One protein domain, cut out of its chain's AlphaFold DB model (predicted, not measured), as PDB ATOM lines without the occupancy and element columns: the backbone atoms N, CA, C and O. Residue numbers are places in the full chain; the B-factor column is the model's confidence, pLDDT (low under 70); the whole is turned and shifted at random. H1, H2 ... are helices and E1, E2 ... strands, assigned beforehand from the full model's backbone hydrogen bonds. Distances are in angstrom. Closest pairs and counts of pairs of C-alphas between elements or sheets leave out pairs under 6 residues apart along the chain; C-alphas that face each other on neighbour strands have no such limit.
ATOM      1  N   ASN A   7     289.345 223.706 260.481       75.06
ATOM      2  CA  ASN A   7     289.539 223.172 261.832       75.06
ATOM      3  C   ASN A   7     288.390 223.508 262.796       75.06
ATOM      4  O   ASN A   7     288.046 222.684 263.645       75.06
ATOM      5  N   CYS A   8     287.778 224.693 262.682       75.56
ATOM      6  CA  CYS A   8     286.617 225.064 263.496       75.56
ATOM      7  C   CYS A   8     285.391 224.206 263.158       75.56
ATOM      8  O   CYS A   8     284.674 223.783 264.068       75.56
ATOM      9  N   ILE A   9     285.176 223.931 261.867       71.56
ATOM     10  CA  ILE A   9     284.107 223.045 261.397       71.56
ATOM     11  C   ILE A   9     284.384 221.613 261.870       71.56
ATOM     12  O   ILE A   9     283.553 221.057 262.586       71.56
ATOM     13  N   LYS A  10     285.579 221.063 261.604       74.56
ATOM     14  CA  LYS A  10     285.974 219.705 262.029       74.56
ATOM     15  C   LYS A  10     285.830 219.500 263.546       74.56
ATOM     16  O   LYS A  10     285.208 218.536 263.978       74.56
ATOM     17  N   SER A  11     286.288 220.453 264.364       76.38
ATOM     18  CA  SER A  11     286.154 220.369 265.834       76.38
ATOM     19  C   SER A  11     284.693 220.385 266.301       76.38
ATOM     20  O   SER A  11     284.322 219.665 267.227       76.38
ATOM     21  N   SER A  12     283.848 221.203 265.665       76.25
ATOM     22  CA  SER A  12     282.416 221.266 265.989       76.25
ATOM     23  C   SER A  12     281.691 219.979 265.588       76.25
ATOM     24  O   SER A  12     280.787 219.534 266.292       76.25
ATOM     25  N   ILE A  13     282.103 219.364 264.477       76.31
ATOM     26  CA  ILE A  13     281.560 218.094 263.987       76.31
ATOM     27  C   ILE A  13     281.929 216.952 264.916       76.31
ATOM     28  O   ILE A  13     281.038 216.202 265.295       76.31
ATOM     29  N   ALA A  14     283.189 216.858 265.346       74.12
ATOM     30  CA  ALA A  14     283.619 215.821 266.281       74.12
ATOM     31  C   ALA A  14     282.752 215.812 267.553       74.12
ATOM     32  O   ALA A  14     282.321 214.756 268.016       74.12
ATOM     33  N   HIS A  15     282.411 216.997 268.074       77.06
ATOM     34  CA  HIS A  15     281.501 217.120 269.210       77.06
ATOM     35  C   HIS A  15     280.070 216.661 268.883       77.06
ATOM     36  O   HIS A  15     279.508 215.860 269.624       77.06
ATOM     37  N   LYS A  16     279.497 217.108 267.756       80.19
ATOM     38  CA  LYS A  16     278.148 216.700 267.322       80.19
ATOM     39  C   LYS A  16     278.040 215.199 267.040       80.19
ATOM     40  O   LYS A  16     277.011 214.599 267.337       80.19
ATOM     41  N   VAL A  17     279.088 214.590 266.483       79.62
ATOM     42  CA  VAL A  17     279.186 213.139 266.282       79.62
ATOM     43  C   VAL A  17     279.188 212.436 267.637       79.62
ATOM     44  O   VAL A  17     278.365 211.555 267.856       79.62
ATOM     45  N   ALA A  18     280.020 212.868 268.589       75.12
ATOM     46  CA  ALA A  18     280.024 212.296 269.936       75.12
ATOM     47  C   ALA A  18     278.657 212.423 270.644       75.12
ATOM     48  O   ALA A  18     278.212 211.478 271.293       75.12
ATOM     49  N   GLU A  19     277.956 213.552 270.485       78.50
ATOM     50  CA  GLU A  19     276.587 213.729 270.990       78.50
ATOM     51  C   GLU A  19     275.588 212.773 270.320       78.50
ATOM     52  O   GLU A  19     274.788 212.142 271.013       78.50
ATOM     53  N   ALA A  20     275.653 212.620 268.993       78.56
ATOM     54  CA  ALA A  20     274.788 211.716 268.231       78.56
ATOM     55  C   ALA A  20     274.973 210.239 268.629       78.56
ATOM     56  O   ALA A  20     274.018 209.453 268.635       78.56
ATOM     57  N   LEU A  21     276.203 209.878 269.001       75.56
ATOM     58  CA  LEU A  21     276.594 208.543 269.448       75.56
ATOM     59  C   LEU A  21     276.292 208.284 270.936       75.56
ATOM     60  O   LEU A  21     276.357 207.141 271.377       75.56
ATOM     61  N   ASN A  22     275.896 209.297 271.715       69.81
ATOM     62  CA  ASN A  22     275.554 209.158 273.138       69.81
ATOM     63  C   ASN A  22     274.174 208.522 273.407       69.81
ATOM     64  O   ASN A  22     273.636 208.607 274.514       69.81
ATOM     65  N   LEU A  23     273.538 207.937 272.391       58.47
ATOM     66  CA  LEU A  23     272.233 207.301 272.530       58.47
ATOM     67  C   LEU A  23     272.388 205.824 272.929       58.47
ATOM     68  O   LEU A  23     273.298 205.147 272.455       58.47
ATOM     69  N   PRO A  24     271.484 205.281 273.768       54.78
ATOM     70  CA  PRO A  24     271.636 203.976 274.430       54.78
ATOM     71  C   PRO A  24     271.473 202.744 273.506       54.78
ATOM     72  O   PRO A  24     271.037 201.689 273.963       54.78
ATOM     73  N   VAL A  25     271.766 202.863 272.208       54.44
ATOM     74  CA  VAL A  25     271.393 201.880 271.172       54.44
ATOM     75  C   VAL A  25     272.595 201.277 270.433       54.44
ATOM     76  O   VAL A  25     272.416 200.304 269.706       54.44
ATOM     77  N   LEU A  26     273.827 201.757 270.647       69.25
ATOM     78  CA  LEU A  26     275.009 201.151 270.017       69.25
ATOM     79  C   LEU A  26     275.306 199.779 270.636       69.25
ATOM     80  O   LEU A  26     275.909 199.664 271.702       69.25
ATOM     81  N   ALA A  27     274.850 198.726 269.962       74.56
ATOM     82  CA  ALA A  27     275.054 197.339 270.355       74.56
ATOM     83  C   ALA A  27     276.396 196.810 269.829       74.56
ATOM     84  O   ALA A  27     276.421 195.847 269.071       74.56
ATOM     85  N   ILE A  28     277.498 197.439 270.240       85.38
ATOM     86  CA  ILE A  28     278.845 196.992 269.876       85.38
ATOM     87  C   ILE A  28     279.155 195.706 270.643       85.38
ATOM     88  O   ILE A  28     279.025 195.663 271.869       85.38
ATOM     89  N   THR A  29     279.554 194.649 269.945       86.31
ATOM     90  CA  THR A  29     280.057 193.415 270.559       86.31
ATOM     91  C   THR A  29     281.564 193.318 270.379       86.31
ATOM     92  O   THR A  29     282.121 193.850 269.423       86.31
ATOM     93  N   ALA A  30     282.246 192.669 271.325       84.50
ATOM     94  CA  ALA A  30     283.707 192.616 271.308       84.50
ATOM     95  C   ALA A  30     284.278 191.884 270.076       84.50
ATOM     96  O   ALA A  30     285.448 192.051 269.757       84.50
ATOM     97  N   ASP A  31     283.486 191.073 269.376       86.38
ATOM     98  CA  ASP A  31     283.869 190.337 268.168       86.38
ATOM     99  C   ASP A  31     283.669 191.105 266.852       86.38
ATOM    100  O   ASP A  31     284.054 190.582 265.807       86.38
ATOM    101  N   MET A  32     283.100 192.315 266.889       89.94
ATOM    102  CA  MET A  32     282.931 193.146 265.694       89.94
ATOM    103  C   MET A  32     284.279 193.623 265.159       89.94
ATOM    104  O   MET A  32     285.181 193.962 265.934       89.94
ATOM    105  N   ASP A  33     284.409 193.668 263.835       91.50
ATOM    106  CA  ASP A  33     285.563 194.281 263.192       91.50
ATOM    107  C   ASP A  33     285.361 195.791 262.978       91.50
ATOM    108  O   ASP A  33     284.320 196.369 263.306       91.50
ATOM    109  N   LYS A  34     286.406 196.454 262.474       92.69
ATOM    110  CA  LYS A  34     286.390 197.901 262.263       92.69
ATOM    111  C   LYS A  34     285.308 198.318 261.265       92.69
ATOM    112  O   LYS A  34     284.679 199.348 261.486       92.69
ATOM    113  N   ASP A  35     285.096 197.543 260.202       93.62
ATOM    114  CA  ASP A  35     284.151 197.895 259.142       93.62
ATOM    115  C   ASP A  35     282.714 197.831 259.681       93.62
ATOM    116  O   ASP A  35     281.947 198.778 259.490       93.62
ATOM    117  N   ASP A  36     282.390 196.788 260.453       91.75
ATOM    118  CA  ASP A  36     281.088 196.654 261.109       91.75
ATOM    119  C   ASP A  36     280.836 197.795 262.119       91.75
ATOM    120  O   ASP A  36     279.731 198.340 262.213       91.75
ATOM    121  N   ILE A  37     281.861 198.180 262.894       91.25
ATOM    122  CA  ILE A  37     281.761 199.299 263.841       91.25
ATOM    123  C   ILE A  37     281.579 200.621 263.082       91.25
ATOM    124  O   ILE A  37     280.700 201.404 263.442       91.25
ATOM    125  N   SER A  38     282.356 200.872 262.024       92.44
ATOM    126  CA  SER A  38     282.231 202.071 261.185       92.44
ATOM    127  C   SER A  38     280.832 202.195 260.572       92.44
ATOM    128  O   SER A  38     280.266 203.291 260.576       92.44
ATOM    129  N   GLU A  39     280.247 201.098 260.079       90.94
ATOM    130  CA  GLU A  39     278.883 201.086 259.532       90.94
ATOM    131  C   GLU A  39     277.846 201.441 260.608       90.94
ATOM    132  O   GLU A  39     277.059 202.369 260.409       90.94
ATOM    133  N   LEU A  40     277.908 200.813 261.789       89.38
ATOM    134  CA  LEU A  40     277.012 201.136 262.910       89.38
ATOM    135  C   LEU A  40     277.100 202.605 263.341       89.38
ATOM    136  O   LEU A  40     276.082 203.250 263.609       89.38
ATOM    137  N   LEU A  41     278.318 203.143 263.445       88.81
ATOM    138  CA  LEU A  41     278.530 204.542 263.812       88.81
ATOM    139  C   LEU A  41     277.957 205.479 262.741       88.81
ATOM    140  O   LEU A  41     277.335 206.487 263.083       88.81
ATOM    141  N   ARG A  42     278.120 205.138 261.457       89.31
ATOM    142  CA  ARG A  42     277.591 205.917 260.332       89.31
ATOM    143  C   ARG A  42     276.069 205.954 260.330       89.31
ATOM    144  O   ARG A  42     275.511 207.049 260.303       89.31
ATOM    145  N   GLU A  43     275.410 204.804 260.452       87.69
ATOM    146  CA  GLU A  43     273.946 204.725 260.543       87.69
ATOM    147  C   GLU A  43     273.405 205.590 261.691       87.69
ATOM    148  O   GLU A  43     272.417 206.316 261.546       87.69
ATOM    149  N   GLN A  44     274.089 205.557 262.838       84.94
ATOM    150  CA  GLN A  44     273.688 206.309 264.019       84.94
ATOM    151  C   GLN A  44     273.863 207.826 263.840       84.94
ATOM    152  O   GLN A  44     272.984 208.596 264.234       84.94
ATOM    153  N   VAL A  45     274.973 208.270 263.242       85.12
ATOM    154  CA  VAL A  45     275.226 209.693 262.960       85.12
ATOM    155  C   VAL A  45     274.255 210.230 261.905       85.12
ATOM    156  O   VAL A  45     273.696 211.316 262.086       85.12
ATOM    157  N   GLU A  46     273.993 209.465 260.842       83.31
ATOM    158  CA  GLU A  46     273.033 209.828 259.793       83.31
ATOM    159  C   GLU A  46     271.611 209.972 260.353       83.31
ATOM    160  O   GLU A  46     270.914 210.947 260.050       83.31
ATOM    161  N   ALA A  47     271.200 209.081 261.262       80.88
ATOM    162  CA  ALA A  47     269.894 209.153 261.919       80.88
ATOM    163  C   ALA A  47     269.692 210.431 262.759       80.88
ATOM    164  O   ALA A  47     268.554 210.859 262.960       80.88
ATOM    165  N   GLN A  48     270.771 211.059 263.241       77.50
ATOM    166  CA  GLN A  48     270.712 212.286 264.047       77.50
ATOM    167  C   GLN A  48     270.763 213.574 263.215       77.50
ATOM    168  O   GLN A  48     270.659 214.663 263.780       77.50
ATOM    169  N   SER A  49     270.865 213.473 261.882       71.06
ATOM    170  CA  SER A  49     270.883 214.630 260.975       71.06
ATOM    171  C   SER A  49     271.919 215.682 261.391       71.06
ATOM    172  O   SER A  49     271.594 216.864 261.526       71.06
ATOM    173  N   VAL A  50     273.165 215.269 261.639       72.88
ATOM    174  CA  VAL A  50     274.262 216.207 261.921       72.88
ATOM    175  C   VAL A  50     274.424 217.134 260.714       72.88
ATOM    176  O   VAL A  50     274.806 216.683 259.644       72.88
ATOM    177  N   HIS A  51     274.105 218.420 260.878       74.69
ATOM    178  CA  HIS A  51     274.187 219.429 259.817       74.69
ATOM    179  C   HIS A  51     274.786 220.746 260.327       74.69
ATOM    180  O   HIS A  51     274.783 221.046 261.535       74.69
ATOM    181  N   TYR A  52     275.299 221.535 259.385       77.88
ATOM    182  CA  TYR A  52     275.703 222.925 259.568       77.88
ATOM    183  C   TYR A  52     275.047 223.756 258.466       77.88
ATOM    184  O   TYR A  52     275.216 223.453 257.291       77.88
ATOM    185  N   GLU A  53     274.301 224.792 258.838       84.62
ATOM    186  CA  GLU A  53     273.597 225.655 257.887       84.62
ATOM    187  C   GLU A  53     274.319 227.001 257.753       84.62
ATOM    188  O   GLU A  53     274.592 227.670 258.753       84.62
ATOM    189  N   VAL A  54     274.595 227.417 256.518       85.94
ATOM    190  CA  VAL A  54     275.149 228.737 256.203       85.94
ATOM    191  C   VAL A  54     274.008 229.751 256.154       85.94
ATOM    192  O   VAL A  54     273.238 229.809 255.197       85.94
ATOM    193  N   ILE A  55     273.893 230.586 257.189       87.25
ATOM    194  CA  ILE A  55     272.755 231.515 257.345       87.25
ATOM    195  C   ILE A  55     273.127 232.941 256.913       87.25
ATOM    196  O   ILE A  55     272.280 233.710 256.444       87.25
ATOM    197  N   TYR A  56     274.397 233.331 257.061       86.31
ATOM    198  CA  TYR A  56     274.822 234.712 256.854       86.31
ATOM    199  C   TYR A  56     275.611 234.907 255.553       86.31
ATOM    200  O   TYR A  56     276.564 234.198 255.264       86.31
ATOM    201  N   ASN A  57     275.304 235.974 254.805       86.56
ATOM    202  CA  ASN A  57     275.991 236.242 253.528       86.56
ATOM    203  C   ASN A  57     277.502 236.451 253.659       86.56
ATOM    204  O   ASN A  57     278.241 236.158 252.730       86.56
ATOM    205  N   HIS A  58     277.945 237.066 254.757       87.06
ATOM    206  CA  HIS A  58     279.369 237.334 254.947       87.06
ATOM    207  C   HIS A  58     280.132 236.024 255.151       87.06
ATOM    208  O   HIS A  58     281.187 235.850 254.559       87.06
ATOM    209  N   GLU A  59     279.546 235.091 255.901       85.31
ATOM    210  CA  GLU A  59     280.051 233.735 256.083       85.31
ATOM    211  C   GLU A  59     280.085 232.984 254.748       85.31
ATOM    212  O   GLU A  59     281.110 232.408 254.408       85.31
ATOM    213  N   ALA A  60     279.028 233.073 253.935       88.44
ATOM    214  CA  ALA A  60     279.014 232.449 252.614       88.44
ATOM    215  C   ALA A  60     280.145 232.960 251.700       88.44
ATOM    216  O   ALA A  60     280.819 232.178 251.036       88.44
ATOM    217  N   ILE A  61     280.403 234.272 251.706       88.38
ATOM    218  CA  ILE A  61     281.524 234.872 250.968       88.38
ATOM    219  C   ILE A  61     282.867 234.383 251.528       88.38
ATOM    220  O   ILE A  61     283.762 234.053 250.756       88.38
ATOM    221  N   GLU A  62     283.019 234.334 252.853       87.12
ATOM    222  CA  GLU A  62     284.240 233.832 253.493       87.12
ATOM    223  C   GLU A  62     284.494 232.352 253.190       87.12
ATOM    224  O   GLU A  62     285.645 231.975 253.020       87.12
ATOM    225  N   ILE A  63     283.454 231.526 253.076       87.94
ATOM    226  CA  ILE A  63     283.582 230.110 252.715       87.94
ATOM    227  C   ILE A  63     284.027 229.971 251.258       87.94
ATOM    228  O   ILE A  63     285.057 229.352 251.001       87.94
ATOM    229  N   VAL A  64     283.292 230.585 250.322       87.69
ATOM    230  CA  VAL A  64     283.536 230.451 248.874       87.69
ATOM    231  C   VAL A  64     284.894 231.027 248.473       87.69
ATOM    232  O   VAL A  64     285.627 230.415 247.706       87.69
ATOM    233  N   TYR A  65     285.260 232.199 249.000       85.88
ATOM    234  CA  TYR A  65     286.516 232.872 248.641       85.88
ATOM    235  C   TYR A  65     287.664 232.614 249.626       85.88
ATOM    236  O   TYR A  65     288.765 233.140 249.439       85.88
ATOM    237  N   GLY A  66     287.414 231.864 250.697       83.25
ATOM    238  CA  GLY A  66     288.396 231.573 251.734       83.25
ATOM    239  C   GLY A  66     289.156 230.277 251.500       83.25
ATOM    240  O   GLY A  66     289.101 229.646 250.450       83.25
ATOM    241  N   GLU A  67     289.905 229.867 252.518       82.06
ATOM    242  CA  GLU A  67     290.693 228.630 252.502       82.06
ATOM    243  C   GLU A  67     289.828 227.382 252.275       82.06
ATOM    244  O   GLU A  67     290.239 226.476 251.551       82.06
ATOM    245  N   ILE A  68     288.617 227.363 252.844       82.12
ATOM    246  CA  ILE A  68     287.690 226.233 252.746       82.12
ATOM    247  C   ILE A  68     287.295 225.994 251.283       82.12
ATOM    248  O   ILE A  68     287.523 224.897 250.784       82.12
ATOM    249  N   GLY A  69     286.799 227.011 250.571       79.62
ATOM    250  CA  GLY A  69     286.436 226.887 249.154       79.62
ATOM    251  C   GLY A  69     287.616 226.660 248.204       79.62
ATOM    252  O   GLY A  69     287.416 226.214 247.085       79.62
ATOM    253  N   ASN A  70     288.860 226.916 248.630       81.69
ATOM    254  CA  ASN A  70     290.047 226.514 247.858       81.69
ATOM    255  C   ASN A  70     290.419 225.034 248.048       81.69
ATOM    256  O   ASN A  70     291.221 224.505 247.279       81.69
ATOM    257  N   THR A  71     289.916 224.404 249.111       80.56
ATOM    258  CA  THR A  71     290.269 223.034 249.506       80.56
ATOM    259  C   THR A  71     289.162 222.047 249.150       80.56
ATOM    260  O   THR A  71     289.452 220.915 248.777       80.56
ATOM    261  N   TYR A  72     287.909 222.487 249.245       80.12
ATOM    262  CA  TYR A  72     286.722 221.684 248.995       80.12
ATOM    263  C   TYR A  72     285.921 222.296 247.857       80.12
ATOM    264  O   TYR A  72     285.618 223.489 247.882       80.12
ATOM    265  N   ASP A  73     285.538 221.451 246.907       78.69
ATOM    266  CA  ASP A  73     284.625 221.825 245.838       78.69
ATOM    267  C   ASP A  73     283.195 221.439 246.216       78.69
ATOM    268  O   ASP A  73     282.928 220.368 246.764       78.69
ATOM    269  N   ALA A  74     282.257 222.321 245.889       77.12
ATOM    270  CA  ALA A  74     280.843 222.018 245.997       77.12
ATOM    271  C   ALA A  74     280.428 221.122 244.817       77.12
ATOM    272  O   ALA A  74     280.407 221.560 243.661       77.12
ATOM    273  N   GLU A  75     280.072 219.871 245.090       73.69
ATOM    274  CA  GLU A  75     279.559 218.969 244.062       73.69
ATOM    275  C   GLU A  75     278.035 219.095 243.908       73.69
ATOM    276  O   GLU A  75     277.308 219.411 244.847       73.69
ATOM    277  N   CYS A  76     277.536 218.839 242.694       71.81
ATOM    278  CA  CYS A  76     276.101 218.719 242.404       71.81
ATOM    279  C   CYS A  76     275.223 219.933 242.785       71.81
ATOM    280  O   CYS A  76     274.050 219.761 243.114       71.81
ATOM    281  N   LEU A  77     275.747 221.160 242.684       82.88
ATOM    282  CA  LEU A  77     274.957 222.370 242.933       82.88
ATOM    283  C   LEU A  77     273.813 222.535 241.920       82.88
ATOM    284  O   LEU A  77     274.036 222.554 240.706       82.88
ATOM    285  N   ASP A  78     272.592 222.732 242.421       81.38
ATOM    286  CA  ASP A  78     271.430 223.090 241.609       81.38
ATOM    287  C   ASP A  78     271.142 224.593 241.704       81.38
ATOM    288  O   ASP A  78     270.684 225.106 242.724       81.38
ATOM    289  N   PHE A  79     271.385 225.305 240.605       87.44
ATOM    290  CA  PHE A  79     271.082 226.732 240.481       87.44
ATOM    291  C   PHE A  79     269.752 227.006 239.765       87.44
ATOM    292  O   PHE A  79     269.461 228.146 239.383       87.44
ATOM    293  N   THR A  80     268.935 225.979 239.533       89.31
ATOM    294  CA  THR A  80     267.657 226.131 238.840       89.31
ATOM    295  C   THR A  80     266.737 227.069 239.620       89.31
ATOM    296  O   THR A  80     266.440 226.865 240.791       89.31
ATOM    297  N   GLY A  81     266.257 228.124 238.957       85.44
ATOM    298  CA  GLY A  81     265.354 229.105 239.568       85.44
ATOM    299  C   GLY A  81     266.042 230.177 240.419       85.44
ATOM    300  O   GLY A  81     265.355 231.042 240.960       85.44
ATOM    301  N   ILE A  82     267.375 230.178 240.495       90.06
ATOM    302  CA  ILE A  82     268.133 231.204 241.210       90.06
ATOM    303  C   ILE A  82     268.204 232.493 240.391       90.06
ATOM    304  O   ILE A  82     268.614 232.503 239.231       90.06
ATOM    305  N   THR A  83     267.790 233.605 241.004       91.19
ATOM    306  CA  THR A  83     267.666 234.909 240.327       91.19
ATOM    307  C   THR A  83     268.683 235.951 240.777       91.19
ATOM    308  O   THR A  83     268.712 237.048 240.217       91.19
ATOM    309  N   SER A  84     269.509 235.655 241.785       92.06
ATOM    310  CA  SER A  84     270.515 236.591 242.286       92.06
ATOM    311  C   SER A  84     271.867 235.914 242.511       92.06
ATOM    312  O   SER A  84     271.942 234.775 242.966       92.06
ATOM    313  N   SER A  85     272.953 236.641 242.230       89.12
ATOM    314  CA  SER A  85     274.320 236.166 242.497       89.12
ATOM    315  C   SER A  85     274.560 235.907 243.982       89.12
ATOM    316  O   SER A  85     275.380 235.073 244.336       89.12
ATOM    317  N   ARG A  86     273.831 236.609 244.855       89.12
ATOM    318  CA  ARG A  86     273.890 236.388 246.298       89.12
ATOM    319  C   ARG A  86     273.373 234.998 246.662       89.12
ATOM    320  O   ARG A  86     274.030 234.306 247.425       89.12
ATOM    321  N   ASP A  87     272.228 234.600 246.120       89.62
ATOM    322  CA  ASP A  87     271.637 233.290 246.409       89.62
ATOM    323  C   ASP A  87     272.500 232.158 245.832       89.62
ATOM    324  O   ASP A  87     272.646 231.116 246.463       89.62
ATOM    325  N   ALA A  88     273.146 232.391 244.683       90.31
ATOM    326  CA  ALA A  88     274.126 231.459 244.131       90.31
ATOM    327  C   ALA A  88     275.322 231.246 245.080       90.31
ATOM    328  O   ALA A  88     275.680 230.106 245.347       90.31
ATOM    329  N   VAL A  89     275.875 232.322 245.657       91.69
ATOM    330  CA  VAL A  89     276.971 232.235 246.643       91.69
ATOM    331  C   VAL A  89     276.539 231.495 247.913       91.69
ATOM    332  O   VAL A  89     277.333 230.754 248.476       91.69
ATOM    333  N   MET A  90     275.290 231.658 248.365       91.94
ATOM    334  CA  MET A  90     274.774 230.906 249.519       91.94
ATOM    335  C   MET A  90     274.706 229.400 249.234       91.94
ATOM    336  O   MET A  90     275.103 228.606 250.079       91.94
ATOM    337  N   ILE A  91     274.227 229.014 248.047       91.44
ATOM    338  CA  ILE A  91     274.143 227.607 247.623       91.44
ATOM    339  C   ILE A  91     275.535 226.992 247.490       91.44
ATOM    340  O   ILE A  91     275.770 225.891 247.980       91.44
ATOM    341  N   GLU A  92     276.461 227.714 246.865       91.31
ATOM    342  CA  GLU A  92     277.846 227.274 246.718       91.31
ATOM    343  C   GLU A  92     278.526 227.106 248.080       91.31
ATOM    344  O   GLU A  92     279.099 226.053 248.352       91.31
ATOM    345  N   ALA A  93     278.384 228.089 248.974       90.19
ATOM    346  CA  ALA A  93     278.911 228.003 250.330       90.19
ATOM    347  C   ALA A  93     278.340 226.810 251.105       90.19
ATOM    348  O   ALA A  93     279.092 226.118 251.789       90.19
ATOM    349  N   GLN A  94     277.031 226.560 250.995       90.44
ATOM    350  CA  GLN A  94     276.402 225.420 251.653       90.44
ATOM    351  C   GLN A  94     276.959 224.098 251.118       90.44
ATOM    352  O   GLN A  94     277.351 223.257 251.917       90.44
ATOM    353  N   GLY A  95     277.084 223.937 249.797       89.81
ATOM    354  CA  GLY A  95     277.638 222.712 249.216       89.81
ATOM    355  C   GLY A  95     279.101 222.466 249.605       89.81
ATOM    356  O   GLY A  95     279.479 221.330 249.878       89.81
ATOM    357  N   ILE A  96     279.914 223.526 249.708       89.94
ATOM    358  CA  ILE A  96     281.288 223.434 250.226       89.94
ATOM    359  C   ILE A  96     281.273 222.956 251.683       89.94
ATOM    360  O   ILE A  96     282.028 222.057 252.051       89.94
ATOM    361  N   VAL A  97     280.412 223.536 252.523       87.44
ATOM    362  CA  VAL A  97     280.280 223.120 253.926       87.44
ATOM    363  C   VAL A  97     279.797 221.679 254.037       87.44
ATOM    364  O   VAL A  97     280.327 220.950 254.868       87.44
ATOM    365  N   ASP A  98     278.855 221.249 253.203       86.75
ATOM    366  CA  ASP A  98     278.354 219.874 253.190       86.75
ATOM    367  C   ASP A  98     279.461 218.878 252.808       86.75
ATOM    368  O   ASP A  98     279.568 217.813 253.418       86.75
ATOM    369  N   ALA A  99     280.345 219.237 251.869       86.94
ATOM    370  CA  ALA A  99     281.512 218.427 251.519       86.94
ATOM    371  C   ALA A  99     282.499 218.304 252.695       86.94
ATOM    372  O   ALA A  99     282.909 217.196 253.053       86.94
ATOM    373  N   VAL A 100     282.824 219.426 253.353       87.12
ATOM    374  CA  VAL A 100     283.659 219.437 254.570       87.12
ATOM    375  C   VAL A 100     283.009 218.605 255.677       87.12
ATOM    376  O   VAL A 100     283.692 217.864 256.384       87.12
ATOM    377  N   LEU A 101     281.689 218.728 255.833       85.00
ATOM    378  CA  LEU A 101     280.903 218.031 256.839       85.00
ATOM    379  C   LEU A 101     280.979 216.517 256.633       85.00
ATOM    380  O   LEU A 101     281.264 215.786 257.580       85.00
ATOM    381  N   TYR A 102     280.769 216.055 255.401       85.94
ATOM    382  CA  TYR A 102     280.820 214.640 255.049       85.94
ATOM    383  C   TYR A 102     282.210 214.028 255.275       85.94
ATOM    384  O   TYR A 102     282.318 212.934 255.845       85.94
ATOM    385  N   GLU A 103     283.271 214.733 254.869       87.81
ATOM    386  CA  GLU A 103     284.649 214.293 255.110       87.81
ATOM    387  C   GLU A 103     284.930 214.199 256.612       87.81
ATOM    388  O   GLU A 103     285.348 213.151 257.096       87.81
ATOM    389  N   ALA A 104     284.627 215.254 257.368       86.31
ATOM    390  CA  ALA A 104     284.900 215.312 258.800       86.31
ATOM    391  C   ALA A 104     284.110 214.270 259.607       86.31
ATOM    392  O   ALA A 104     284.645 213.693 260.554       86.31
ATOM    393  N   ILE A 105     282.848 214.009 259.243       88.25
ATOM    394  CA  ILE A 105     282.057 212.922 259.837       88.25
ATOM    395  C   ILE A 105     282.734 211.580 259.561       88.25
ATOM    396  O   ILE A 105     282.894 210.784 260.482       88.25
ATOM    397  N   SER A 106     283.152 211.341 258.317       89.69
ATOM    398  CA  SER A 106     283.789 210.079 257.934       89.69
ATOM    399  C   SER A 106     285.126 209.874 258.651       89.69
ATOM    400  O   SER A 106     285.331 208.806 259.215       89.69
ATOM    401  N   GLU A 107     285.988 210.893 258.713       90.19
ATOM    402  CA  GLU A 107     287.239 210.856 259.487       90.19
ATOM    403  C   GLU A 107     286.974 210.563 260.970       90.19
ATOM    404  O   GLU A 107     287.578 209.662 261.543       90.19
ATOM    405  N   THR A 108     286.013 211.268 261.578       89.12
ATOM    406  CA  THR A 108     285.678 211.081 262.999       89.12
ATOM    407  C   THR A 108     285.156 209.669 263.273       89.12
ATOM    408  O   THR A 108     285.520 209.064 264.279       89.12
ATOM    409  N   ILE A 109     284.298 209.131 262.400       90.56
ATOM    410  CA  ILE A 109     283.790 207.758 262.521       90.56
ATOM    411  C   ILE A 109     284.941 206.758 262.453       90.56
ATOM    412  O   ILE A 109     285.003 205.866 263.292       90.56
ATOM    413  N   GLU A 110     285.854 206.923 261.497       92.44
ATOM    414  CA  GLU A 110     286.994 206.025 261.320       92.44
ATOM    415  C   GLU A 110     287.926 206.024 262.536       92.44
ATOM    416  O   GLU A 110     288.334 204.952 262.987       92.44
ATOM    417  N   GLU A 111     288.209 207.197 263.110       92.00
ATOM    418  CA  GLU A 111     288.995 207.328 264.343       92.00
ATOM    419  C   GLU A 111     288.308 206.641 265.534       92.00
ATOM    420  O   GLU A 111     288.947 205.921 266.308       92.00
ATOM    421  N   ILE A 112     286.992 206.837 265.687       90.69
ATOM    422  CA  ILE A 112     286.220 206.199 266.762       90.69
ATOM    423  C   ILE A 112     286.188 204.681 266.569       90.69
ATOM    424  O   ILE A 112     286.398 203.946 267.534       90.69
ATOM    425  N   ALA A 113     285.952 204.206 265.345       92.62
ATOM    426  CA  ALA A 113     285.892 202.787 265.020       92.62
ATOM    427  C   ALA A 113     287.229 202.087 265.277       92.62
ATOM    428  O   ALA A 113     287.253 201.009 265.872       92.62
ATOM    429  N   GLU A 114     288.342 202.714 264.895       94.06
ATOM    430  CA  GLU A 114     289.687 202.214 265.188       94.06
ATOM    431  C   GLU A 114     289.897 202.074 266.696       94.06
ATOM    432  O   GLU A 114     290.184 200.976 267.182       94.06
ATOM    433  N   ARG A 115     289.613 203.133 267.465       93.25
ATOM    434  CA  ARG A 115     289.744 203.081 268.924       93.25
ATOM    435  C   ARG A 115     288.842 202.018 269.551       93.25
ATOM    436  O   ARG A 115     289.246 201.304 270.466       93.25
ATOM    437  N   PHE A 116     287.603 201.900 269.087       93.06
ATOM    438  CA  PHE A 116     286.654 200.919 269.606       93.06
ATOM    439  C   PHE A 116     287.083 199.490 269.286       93.06
ATOM    440  O   PHE A 116     286.948 198.619 270.146       93.06
ATOM    441  N   THR A 117     287.678 199.265 268.116       93.81
ATOM    442  CA  THR A 117     288.259 197.973 267.733       93.81
ATOM    443  C   THR A 117     289.398 197.581 268.673       93.81
ATOM    444  O   THR A 117     289.455 196.439 269.125       93.81
ATOM    445  N   GLU A 118     290.274 198.516 269.051       93.12
ATOM    446  CA  GLU A 118     291.353 198.262 270.021       93.12
ATOM    447  C   GLU A 118     290.812 197.873 271.406       93.12
ATOM    448  O   GLU A 118     291.311 196.947 272.058       93.12
ATOM    449  N   ILE A 119     289.761 198.560 271.863       93.06
ATOM    450  CA  ILE A 119     289.105 198.266 273.143       93.06
ATOM    451  C   ILE A 119     288.435 196.884 273.086       93.06
ATOM    452  O   ILE A 119     288.589 196.091 274.020       93.06
ATOM    453  N   CYS A 120     287.754 196.560 271.983       92.56
ATOM    454  CA  CYS A 120     287.153 195.248 271.737       92.56
ATOM    455  C   CYS A 120     288.214 194.136 271.716       92.56
ATOM    456  O   CYS A 120     288.059 193.116 272.390       92.56
ATOM    457  N   ALA A 121     289.340 194.357 271.033       91.62
ATOM    458  CA  ALA A 121     290.473 193.432 271.006       91.62
ATOM    459  C   ALA A 121     291.065 193.204 272.406       91.62
ATOM    460  O   ALA A 121     291.358 192.065 272.778       91.62
ATOM    461  N   THR A 122     291.178 194.263 273.214       91.81
ATOM    462  CA  THR A 122     291.623 194.166 274.611       91.81
ATOM    463  C   THR A 122     290.645 193.335 275.445       91.81
ATOM    464  O   THR A 122     291.063 192.426 276.165       91.81
ATOM    465  N   ALA A 123     289.340 193.593 275.324       90.44
ATOM    466  CA  ALA A 123     288.301 192.849 276.031       90.44
ATOM    467  C   ALA A 123     288.298 191.356 275.638       90.44
ATOM    468  O   ALA A 123     288.302 190.490 276.517       90.44
ATOM    469  N   ASN A 124     288.401 191.049 274.340       90.25
ATOM    470  CA  ASN A 124     288.541 189.683 273.826       90.25
ATOM    471  C   ASN A 124     289.794 188.985 274.361       90.25
ATOM    472  O   ASN A 124     289.726 187.828 274.776       90.25
ATOM    473  N   GLY A 125     290.938 189.679 274.389       88.94
ATOM    474  CA  GLY A 125     292.190 189.158 274.946       88.94
ATOM    475  C   GLY A 125     292.087 188.797 276.432       88.94
ATOM    476  O   GLY A 125     292.791 187.908 276.908       88.94
ATOM    477  N   LEU A 126     291.157 189.437 277.144       88.62
ATOM    478  CA  LEU A 126     290.815 189.177 278.543       88.62
ATOM    479  C   LEU A 126     289.667 188.166 278.718       88.62
ATOM    480  O   LEU A 126     289.239 187.906 279.842       88.62
ATOM    481  N   GLY A 127     289.184 187.567 277.626       87.94
ATOM    482  CA  GLY A 127     288.150 186.533 277.636       87.94
ATOM    483  C   GLY A 127     286.709 187.053 277.615       87.94
ATOM    484  O   GLY A 127     285.793 186.279 277.889       87.94
ATOM    485  N   TYR A 128     286.486 188.329 277.294       87.56
ATOM    486  CA  TYR A 128     285.149 188.898 277.117       87.56
ATOM    487  C   TYR A 128     284.710 188.873 275.661       87.56
ATOM    488  O   TYR A 128     285.357 189.491 274.832       87.56
ATOM    489  N   SER A 129     283.568 188.256 275.371       85.06
ATOM    490  CA  SER A 129     282.937 188.270 274.040       85.06
ATOM    491  C   SER A 129     281.525 188.871 274.058       85.06
ATOM    492  O   SER A 129     280.691 188.579 273.203       85.06
ATOM    493  N   GLY A 130     281.210 189.651 275.094       87.06
ATOM    494  CA  GLY A 130     279.879 190.208 275.314       87.06
ATOM    495  C   GLY A 130     279.635 191.548 274.619       87.06
ATOM    496  O   GLY A 130     280.440 192.040 273.826       87.06
ATOM    497  N   LYS A 131     278.496 192.153 274.963       89.25
ATOM    498  CA  LYS A 131     278.111 193.497 274.517       89.25
ATOM    499  C   LYS A 131     278.834 194.565 275.323       89.25
ATOM    500  O   LYS A 131     278.795 194.552 276.551       89.25
ATOM    501  N   MET A 132     279.397 195.532 274.626       88.12
ATOM    502  CA  MET A 132     280.003 196.717 275.208       88.12
ATOM    503  C   MET A 132     278.999 197.874 275.216       88.12
ATOM    504  O   MET A 132     278.055 197.911 274.429       88.12
ATOM    505  N   SER A 133     279.169 198.800 276.154       85.56
ATOM    506  CA  SER A 133     278.318 199.979 276.325       85.56
ATOM    507  C   SER A 133     279.110 201.241 276.017       85.56
ATOM    508  O   SER A 133     280.179 201.444 276.599       85.56
ATOM    509  N   ALA A 134     278.571 202.079 275.128       84.75
ATOM    510  CA  ALA A 134     279.108 203.397 274.810       84.75
ATOM    511  C   ALA A 134     278.441 204.494 275.664       84.75
ATOM    512  O   ALA A 134     277.235 204.437 275.912       84.75
ATOM    513  N   SER A 135     279.204 205.493 276.117       81.25
ATOM    514  CA  SER A 135     278.700 206.625 276.913       81.25
ATOM    515  C   SER A 135     279.574 207.872 276.776       81.25
ATOM    516  O   SER A 135     280.786 207.761 276.627       81.25
ATOM    517  N   THR A 136     279.014 209.080 276.922       80.50
ATOM    518  CA  THR A 136     279.807 210.337 276.949       80.50
ATOM    519  C   THR A 136     280.544 210.600 278.267       80.50
ATOM    520  O   THR A 136     280.760 211.741 278.678       80.50
ATOM    521  N   GLY A 137     280.863 209.548 279.004       78.50
ATOM    522  CA  GLY A 137     281.529 209.636 280.289       78.50
ATOM    523  C   GLY A 137     282.098 208.290 280.680       78.50
ATOM    524  O   GLY A 137     281.562 207.244 280.303       78.50
ATOM    525  N   ASP A 138     283.187 208.337 281.436       83.44
ATOM    526  CA  ASP A 138     283.823 207.144 281.964       83.44
ATOM    527  C   ASP A 138     282.951 206.530 283.072       83.44
ATOM    528  O   ASP A 138     282.814 207.085 284.167       83.44
ATOM    529  N   ASN A 139     282.372 205.363 282.784       80.38
ATOM    530  CA  ASN A 139     281.526 204.617 283.720       80.38
ATOM    531  C   ASN A 139     282.302 204.083 284.940       80.38
ATOM    532  O   ASN A 139     281.694 203.763 285.968       80.38
ATOM    533  N   TYR A 140     283.631 203.995 284.848       80.44
ATOM    534  CA  TYR A 140     284.505 203.397 285.856       80.44
ATOM    535  C   TYR A 140     285.620 204.332 286.331       80.44
ATOM    536  O   TYR A 140     286.444 203.918 287.144       80.44
ATOM    537  N   GLY A 141     285.595 205.610 285.942       74.56
ATOM    538  CA  GLY A 141     286.600 206.607 286.337       74.56
ATOM    539  C   GLY A 141     286.673 206.880 287.846       74.56
ATOM    540  O   GLY A 141     287.605 207.520 288.327       74.56
ATOM    541  N   TRP A 142     285.705 206.383 288.621       75.75
ATOM    542  CA  TRP A 142     285.719 206.408 290.085       75.75
ATOM    543  C   TRP A 142     286.555 205.280 290.717       75.75
ATOM    544  O   TRP A 142     286.839 205.351 291.913       75.75
ATOM    545  N   ASN A 143     286.936 204.244 289.959       74.69
ATOM    546  CA  ASN A 143     287.683 203.087 290.448       74.69
ATOM    547  C   ASN A 143     289.119 203.080 289.901       74.69
ATOM    548  O   ASN A 143     289.349 203.379 288.731       74.69
ATOM    549  N   SER A 144     290.093 202.687 290.722       81.56
ATOM    550  CA  SER A 144     291.473 202.528 290.254       81.56
ATOM    551  C   SER A 144     291.554 201.380 289.244       81.56
ATOM    552  O   SER A 144     291.113 200.265 289.527       81.56
ATOM    553  N   HIS A 145     292.109 201.645 288.063       85.12
ATOM    554  CA  HIS A 145     292.454 200.584 287.125       85.12
ATOM    555  C   HIS A 145     293.699 199.837 287.626       85.12
ATOM    556  O   HIS A 145     294.543 200.394 288.329       85.12
ATOM    557  N   ALA A 146     293.804 198.558 287.284       87.62
ATOM    558  CA  ALA A 146     294.954 197.731 287.618       87.62
ATOM    559  C   ALA A 146     296.137 197.998 286.691       87.62
ATOM    560  O   ALA A 146     297.283 198.013 287.137       87.62
ATOM    561  N   TYR A 147     295.847 198.215 285.411       89.75
ATOM    562  CA  TYR A 147     296.807 198.689 284.427       89.75
ATOM    563  C   TYR A 147     296.081 199.398 283.280       89.75
ATOM    564  O   TYR A 147     294.857 199.311 283.144       89.75
ATOM    565  N   GLU A 148     296.866 200.087 282.466       91.75
ATOM    566  CA  GLU A 148     296.450 200.777 281.251       91.75
ATOM    567  C   GLU A 148     297.296 200.235 280.089       91.75
ATOM    568  O   GLU A 148     298.492 199.979 280.270       91.75
ATOM    569  N   THR A 149     296.684 199.970 278.930       91.31
ATOM    570  CA  THR A 149     297.428 199.574 277.719       91.31
ATOM    571  C   THR A 149     298.185 200.769 277.133       91.31
ATOM    572  O   THR A 149     297.938 201.911 277.518       91.31
ATOM    573  N   GLU A 150     299.106 200.542 276.192       88.44
ATOM    574  CA  GLU A 150     299.854 201.641 275.553       88.44
ATOM    575  C   GLU A 150     298.929 202.610 274.796       88.44
ATOM    576  O   GLU A 150     299.199 203.805 274.714       88.44
ATOM    577  N   GLU A 151     297.800 202.100 274.313       85.94
ATOM    578  CA  GLU A 151     296.753 202.822 273.591       85.94
ATOM    579  C   GLU A 151     295.764 203.534 274.535       85.94
ATOM    580  O   GLU A 151     294.809 204.165 274.086       85.94
ATOM    581  N   GLY A 152     295.959 203.434 275.855       87.50
ATOM    582  CA  GLY A 152     295.132 204.115 276.852       87.50
ATOM    583  C   GLY A 152     293.833 203.384 277.201       87.50
ATOM    584  O   GLY A 152     292.813 204.016 277.490       87.50
ATOM    585  N   THR A 153     293.802 202.051 277.086       92.12
ATOM    586  CA  THR A 153     292.665 201.235 277.542       92.12
ATOM    587  C   THR A 153     292.870 200.842 279.004       92.12
ATOM    588  O   THR A 153     293.797 200.103 279.334       92.12
ATOM    589  N   CYS A 154     291.990 201.306 279.885       92.12
ATOM    590  CA  CYS A 154     291.999 201.022 281.314       92.12
ATOM    591  C   CYS A 154     291.375 199.653 281.609       92.12
ATOM    592  O   CYS A 154     290.245 199.363 281.206       92.12
ATOM    593  N   VAL A 155     292.081 198.824 282.377       91.00
ATOM    594  CA  VAL A 155     291.595 197.515 282.823       91.00
ATOM    595  C   VAL A 155     291.386 197.537 284.329       91.00
ATOM    596  O   VAL A 155     292.320 197.753 285.099       91.00
ATOM    597  N   HIS A 156     290.153 197.310 284.768       89.75
ATOM    598  CA  HIS A 156     289.743 197.423 286.163       89.75
ATOM    599  C   HIS A 156     289.598 196.052 286.821       89.75
ATOM    600  O   HIS A 156     289.006 195.127 286.256       89.75
ATOM    601  N   LEU A 157     290.081 195.957 288.059       81.81
ATOM    602  CA  LEU A 157     289.838 194.825 288.950       81.81
ATOM    603  C   LEU A 157     288.734 195.167 289.960       81.81
ATOM    604  O   LEU A 157     288.356 196.330 290.137       81.81
ATOM    605  N   ASN A 158     288.219 194.139 290.630       75.50
ATOM    606  CA  ASN A 158     287.276 194.297 291.729       75.50
ATOM    607  C   ASN A 158     287.964 195.016 292.905       75.50
ATOM    608  O   ASN A 158     289.184 195.165 292.941       75.50
ATOM    609  N   LEU A 159     287.184 195.446 293.900       70.12
ATOM    610  CA  LEU A 159     287.706 196.172 295.070       70.12
ATOM    611  C   LEU A 159     288.749 195.377 295.881       70.12
ATOM    612  O   LEU A 159     289.486 195.961 296.670       70.12
ATOM    613  N   GLU A 160     288.800 194.059 295.693       69.69
ATOM    614  CA  GLU A 160     289.749 193.146 296.338       69.69
ATOM    615  C   GLU A 160     291.042 192.967 295.514       69.69
ATOM    616  O   GLU A 160     292.023 192.436 296.023       69.69
ATOM    617  N   GLY A 161     291.082 193.458 294.266       66.50
ATOM    618  CA  GLY A 161     292.227 193.336 293.359       66.50
ATOM    619  C   GLY A 161     292.417 191.932 292.777       66.50
ATOM    620  O   GLY A 161     293.502 191.608 292.301       66.50
ATOM    621  N   GLU A 162     291.387 191.090 292.833       66.50
ATOM    622  CA  GLU A 162     291.482 189.658 292.538       66.50
ATOM    623  C   GLU A 162     290.862 189.284 291.189       66.50
ATOM    624  O   GLU A 162     291.375 188.398 290.509       66.50
ATOM    625  N   ASN A 163     289.784 189.964 290.777       74.44
ATOM    626  CA  ASN A 163     289.017 189.591 289.585       74.44
ATOM    627  C   ASN A 163     288.822 190.759 288.624       74.44
ATOM    628  O   ASN A 163     288.505 191.874 289.038       74.44
ATOM    629  N   LEU A 164     288.944 190.473 287.331       79.00
ATOM    630  CA  LEU A 164     288.640 191.414 286.262       79.00
ATOM    631  C   LEU A 164     287.173 191.855 286.340       79.00
ATOM    632  O   LEU A 164     286.276 191.021 286.416       79.00
ATOM    633  N   THR A 165     286.943 193.164 286.370       83.25
ATOM    634  CA  THR A 165     285.607 193.751 286.564       83.25
ATOM    635  C   THR A 165     285.161 194.563 285.364       83.25
ATOM    636  O   THR A 165     283.986 194.510 285.003       83.25
ATOM    637  N   ALA A 166     286.074 195.304 284.731       88.31
ATOM    638  CA  ALA A 166     285.736 196.092 283.556       88.31
ATOM    639  C   ALA A 166     286.941 196.390 282.663       88.31
ATOM    640  O   ALA A 166     288.085 196.375 283.112       88.31
ATOM    641  N   VAL A 167     286.652 196.717 281.407       91.62
ATOM    642  CA  VAL A 167     287.587 197.331 280.456       91.62
ATOM    643  C   VAL A 167     286.941 198.614 279.959       91.62
ATOM    644  O   VAL A 167     285.756 198.590 279.622       91.62
ATOM    645  N   VAL A 168     287.691 199.714 279.921       91.94
ATOM    646  CA  VAL A 168     287.213 201.015 279.440       91.94
ATOM    647  C   VAL A 168     288.280 201.686 278.596       91.94
ATOM    648  O   VAL A 168     289.435 201.765 278.996       91.94
ATOM    649  N   GLY A 169     287.891 202.236 277.457       91.38
ATOM    650  CA  GLY A 169     288.711 203.189 276.716       91.38
ATOM    651  C   GLY A 169     287.825 204.280 276.138       91.38
ATOM    652  O   GLY A 169     286.606 204.121 276.072       91.38
ATOM    653  N   GLY A 170     288.419 205.398 275.733       89.19
ATOM    654  CA  GLY A 170     287.649 206.493 275.161       89.19
ATOM    655  C   GLY A 170     288.407 207.315 274.134       89.19
ATOM    656  O   GLY A 170     289.633 207.260 274.047       89.19
ATOM    657  N   ILE A 171     287.634 208.065 273.359       88.38
ATOM    658  CA  ILE A 171     288.062 208.993 272.315       88.38
ATOM    659  C   ILE A 171     286.985 210.069 272.157       88.38
ATOM    660  O   ILE A 171     285.798 209.774 272.240       88.38
ATOM    661  N   ASN A 172     287.375 211.331 271.961       79.56
ATOM    662  CA  ASN A 172     286.441 212.436 271.699       79.56
ATOM    663  C   ASN A 172     285.272 212.542 272.707       79.56
ATOM    664  O   ASN A 172     284.145 212.866 272.349       79.56
ATOM    665  N   SER A 173     285.554 212.309 273.996       79.94
ATOM    666  CA  SER A 173     284.571 212.261 275.102       79.94
ATOM    667  C   SER A 173     283.568 211.102 275.047       79.94
ATOM    668  O   SER A 173     282.669 211.057 275.881       79.94
ATOM    669  N   LEU A 174     283.725 210.163 274.115       85.44
ATOM    670  CA  LEU A 174     282.967 208.923 274.025       85.44
ATOM    671  C   LEU A 174     283.799 207.778 274.610       85.44
ATOM    672  O   LEU A 174     284.971 207.616 274.279       85.44
ATOM    673  N   TYR A 175     283.195 206.984 275.480       88.31
ATOM    674  CA  TYR A 175     283.835 205.872 276.169       88.31
ATOM    675  C   TYR A 175     283.127 204.582 275.807       88.31
ATOM    676  O   TYR A 175     281.902 204.525 275.872       88.31
ATOM    677  N   LEU A 176     283.890 203.548 275.471       90.00
ATOM    678  CA  LEU A 176     283.394 202.189 275.313       90.00
ATOM    679  C   LEU A 176     283.812 201.373 276.530       90.00
ATOM    680  O   LEU A 176     284.970 201.411 276.948       90.00
ATOM    681  N   SER A 177     282.865 200.636 277.102       89.25
ATOM    682  CA  SER A 177     283.088 199.879 278.327       89.25
ATOM    683  C   SER A 177     282.479 198.482 278.285       89.25
ATOM    684  O   SER A 177     281.365 198.289 277.802       89.25
ATOM    685  N   ALA A 178     283.206 197.499 278.811       88.25
ATOM    686  CA  ALA A 178     282.720 196.147 279.066       88.25
ATOM    687  C   ALA A 178     282.714 195.898 280.574       88.25
ATOM    688  O   ALA A 178     283.705 196.193 281.238       88.25
ATOM    689  N   CYS A 179     281.626 195.330 281.099       83.88
ATOM    690  CA  CYS A 179     281.523 194.874 282.486       83.88
ATOM    691  C   CYS A 179     281.492 193.346 282.529       83.88
ATOM    692  O   CYS A 179     280.756 192.721 281.760       83.88
ATOM    693  N   PHE A 180     282.241 192.758 283.454       78.31
ATOM    694  CA  PHE A 180     282.309 191.317 283.663       78.31
ATOM    695  C   PHE A 180     281.346 190.949 284.796       78.31
ATOM    696  O   PHE A 180     281.471 191.461 285.909       78.31
TER     697      PHE A 180
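This is residues 7 to 180 of the 181 residues of an uncharacterized protein of Psychromonas sp. Urea-02u-13 (UniProt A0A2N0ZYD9). A small antiparallel sheet of five strands covers one end of a very long helix, H5, which makes the length of a rod-shaped model. H2 crosses H5 largely along the stretch that the sheet covers, H1 crosses H5 next to it with residues 100 to 108 of H5, and the short H3 and H4 pack on H5 toward its other end. The 174 printed residues have five named helices, H1 to H5, followed by five named strands, E1 to E5; the sheet's order is E1 E5 E4 E3 E2, and the class is mixed. The whole is loose, with a radius of gyration of the C-alphas of 20.6 A and spans of 72 by 25 by 24 A.

E2, residues 145 to 148, E3, residues 154 to 157, E4, residues 164 to 171, and E5, residues 174 to 179, form a meander, each strand the antiparallel neighbour of the one before, and each successive pair is a hairpin. N 155 and O 147 are 2.9 A apart, N 156 and O 166 2.8 A, and N 176 and O 169 2.8 A, each within hydrogen-bond range. Edge strand E1, residues 133 to 135, is antiparallel to E5, with N 133 and O 177 2.8 A apart. H5, residues 85 to 125, is on the sheet at a height of 8.0 A, over E5 and E4, along the strands at 20 degrees to E4 on the local plane; its closest C-alphas to E4 are those of Ile 119 and Gly 169, 6.1 A. H1, residues 7 to 21, is also on the sheet, and H1 and H5 on one face of it make two layers. H5 is the hub. With residues 100 to 108 it touches H1 at a steep tilt of 55 degrees, the same way, closest at the C-alphas of Lys 10 and Ala 104, 5.6 A. With residues 106 to 117 it touches H2, residues 34 to 47, at a steep tilt of 42 degrees, opposite ways, closest at the C-alphas of Ser 38 and Ala 113, 5.4 A. H3, residues 57 to 65, touches residues 86 to 97 of H5 about perpendicular, but only just, at 72 degrees; the closest C-alphas are those of Ala 60 and Ala 93, 5.0 A. H4, residues 67 to 71, only just touches H5, with 3 pairs of C-alphas within 8 A, the closest being Gly 69 and Ile 96, 6.3 A. In H1 to H5 every O i to N i+4 pair is within hydrogen-bond range.

H5 measures 59.9 A, from C-alpha 85 at (274.320, 236.166, 242.497) to C-alpha 125 at (292.190, 189.158, 274.946). H1 measures 21.0 A and begins at C-alpha 7, (289.539, 223.172, 261.832); H2 measures 20.0 A, E4 22.4 A and E5 16.5 A.

The C-alphas farthest apart are those of Thr 83 and Glu 160, 73.3 A. The printed part has no cut; the links H1 to H2 and H4 to H5 are long. Mean pLDDT of the printed part is 84.4, with residues 22 to 26 and 160 to 162 under 70.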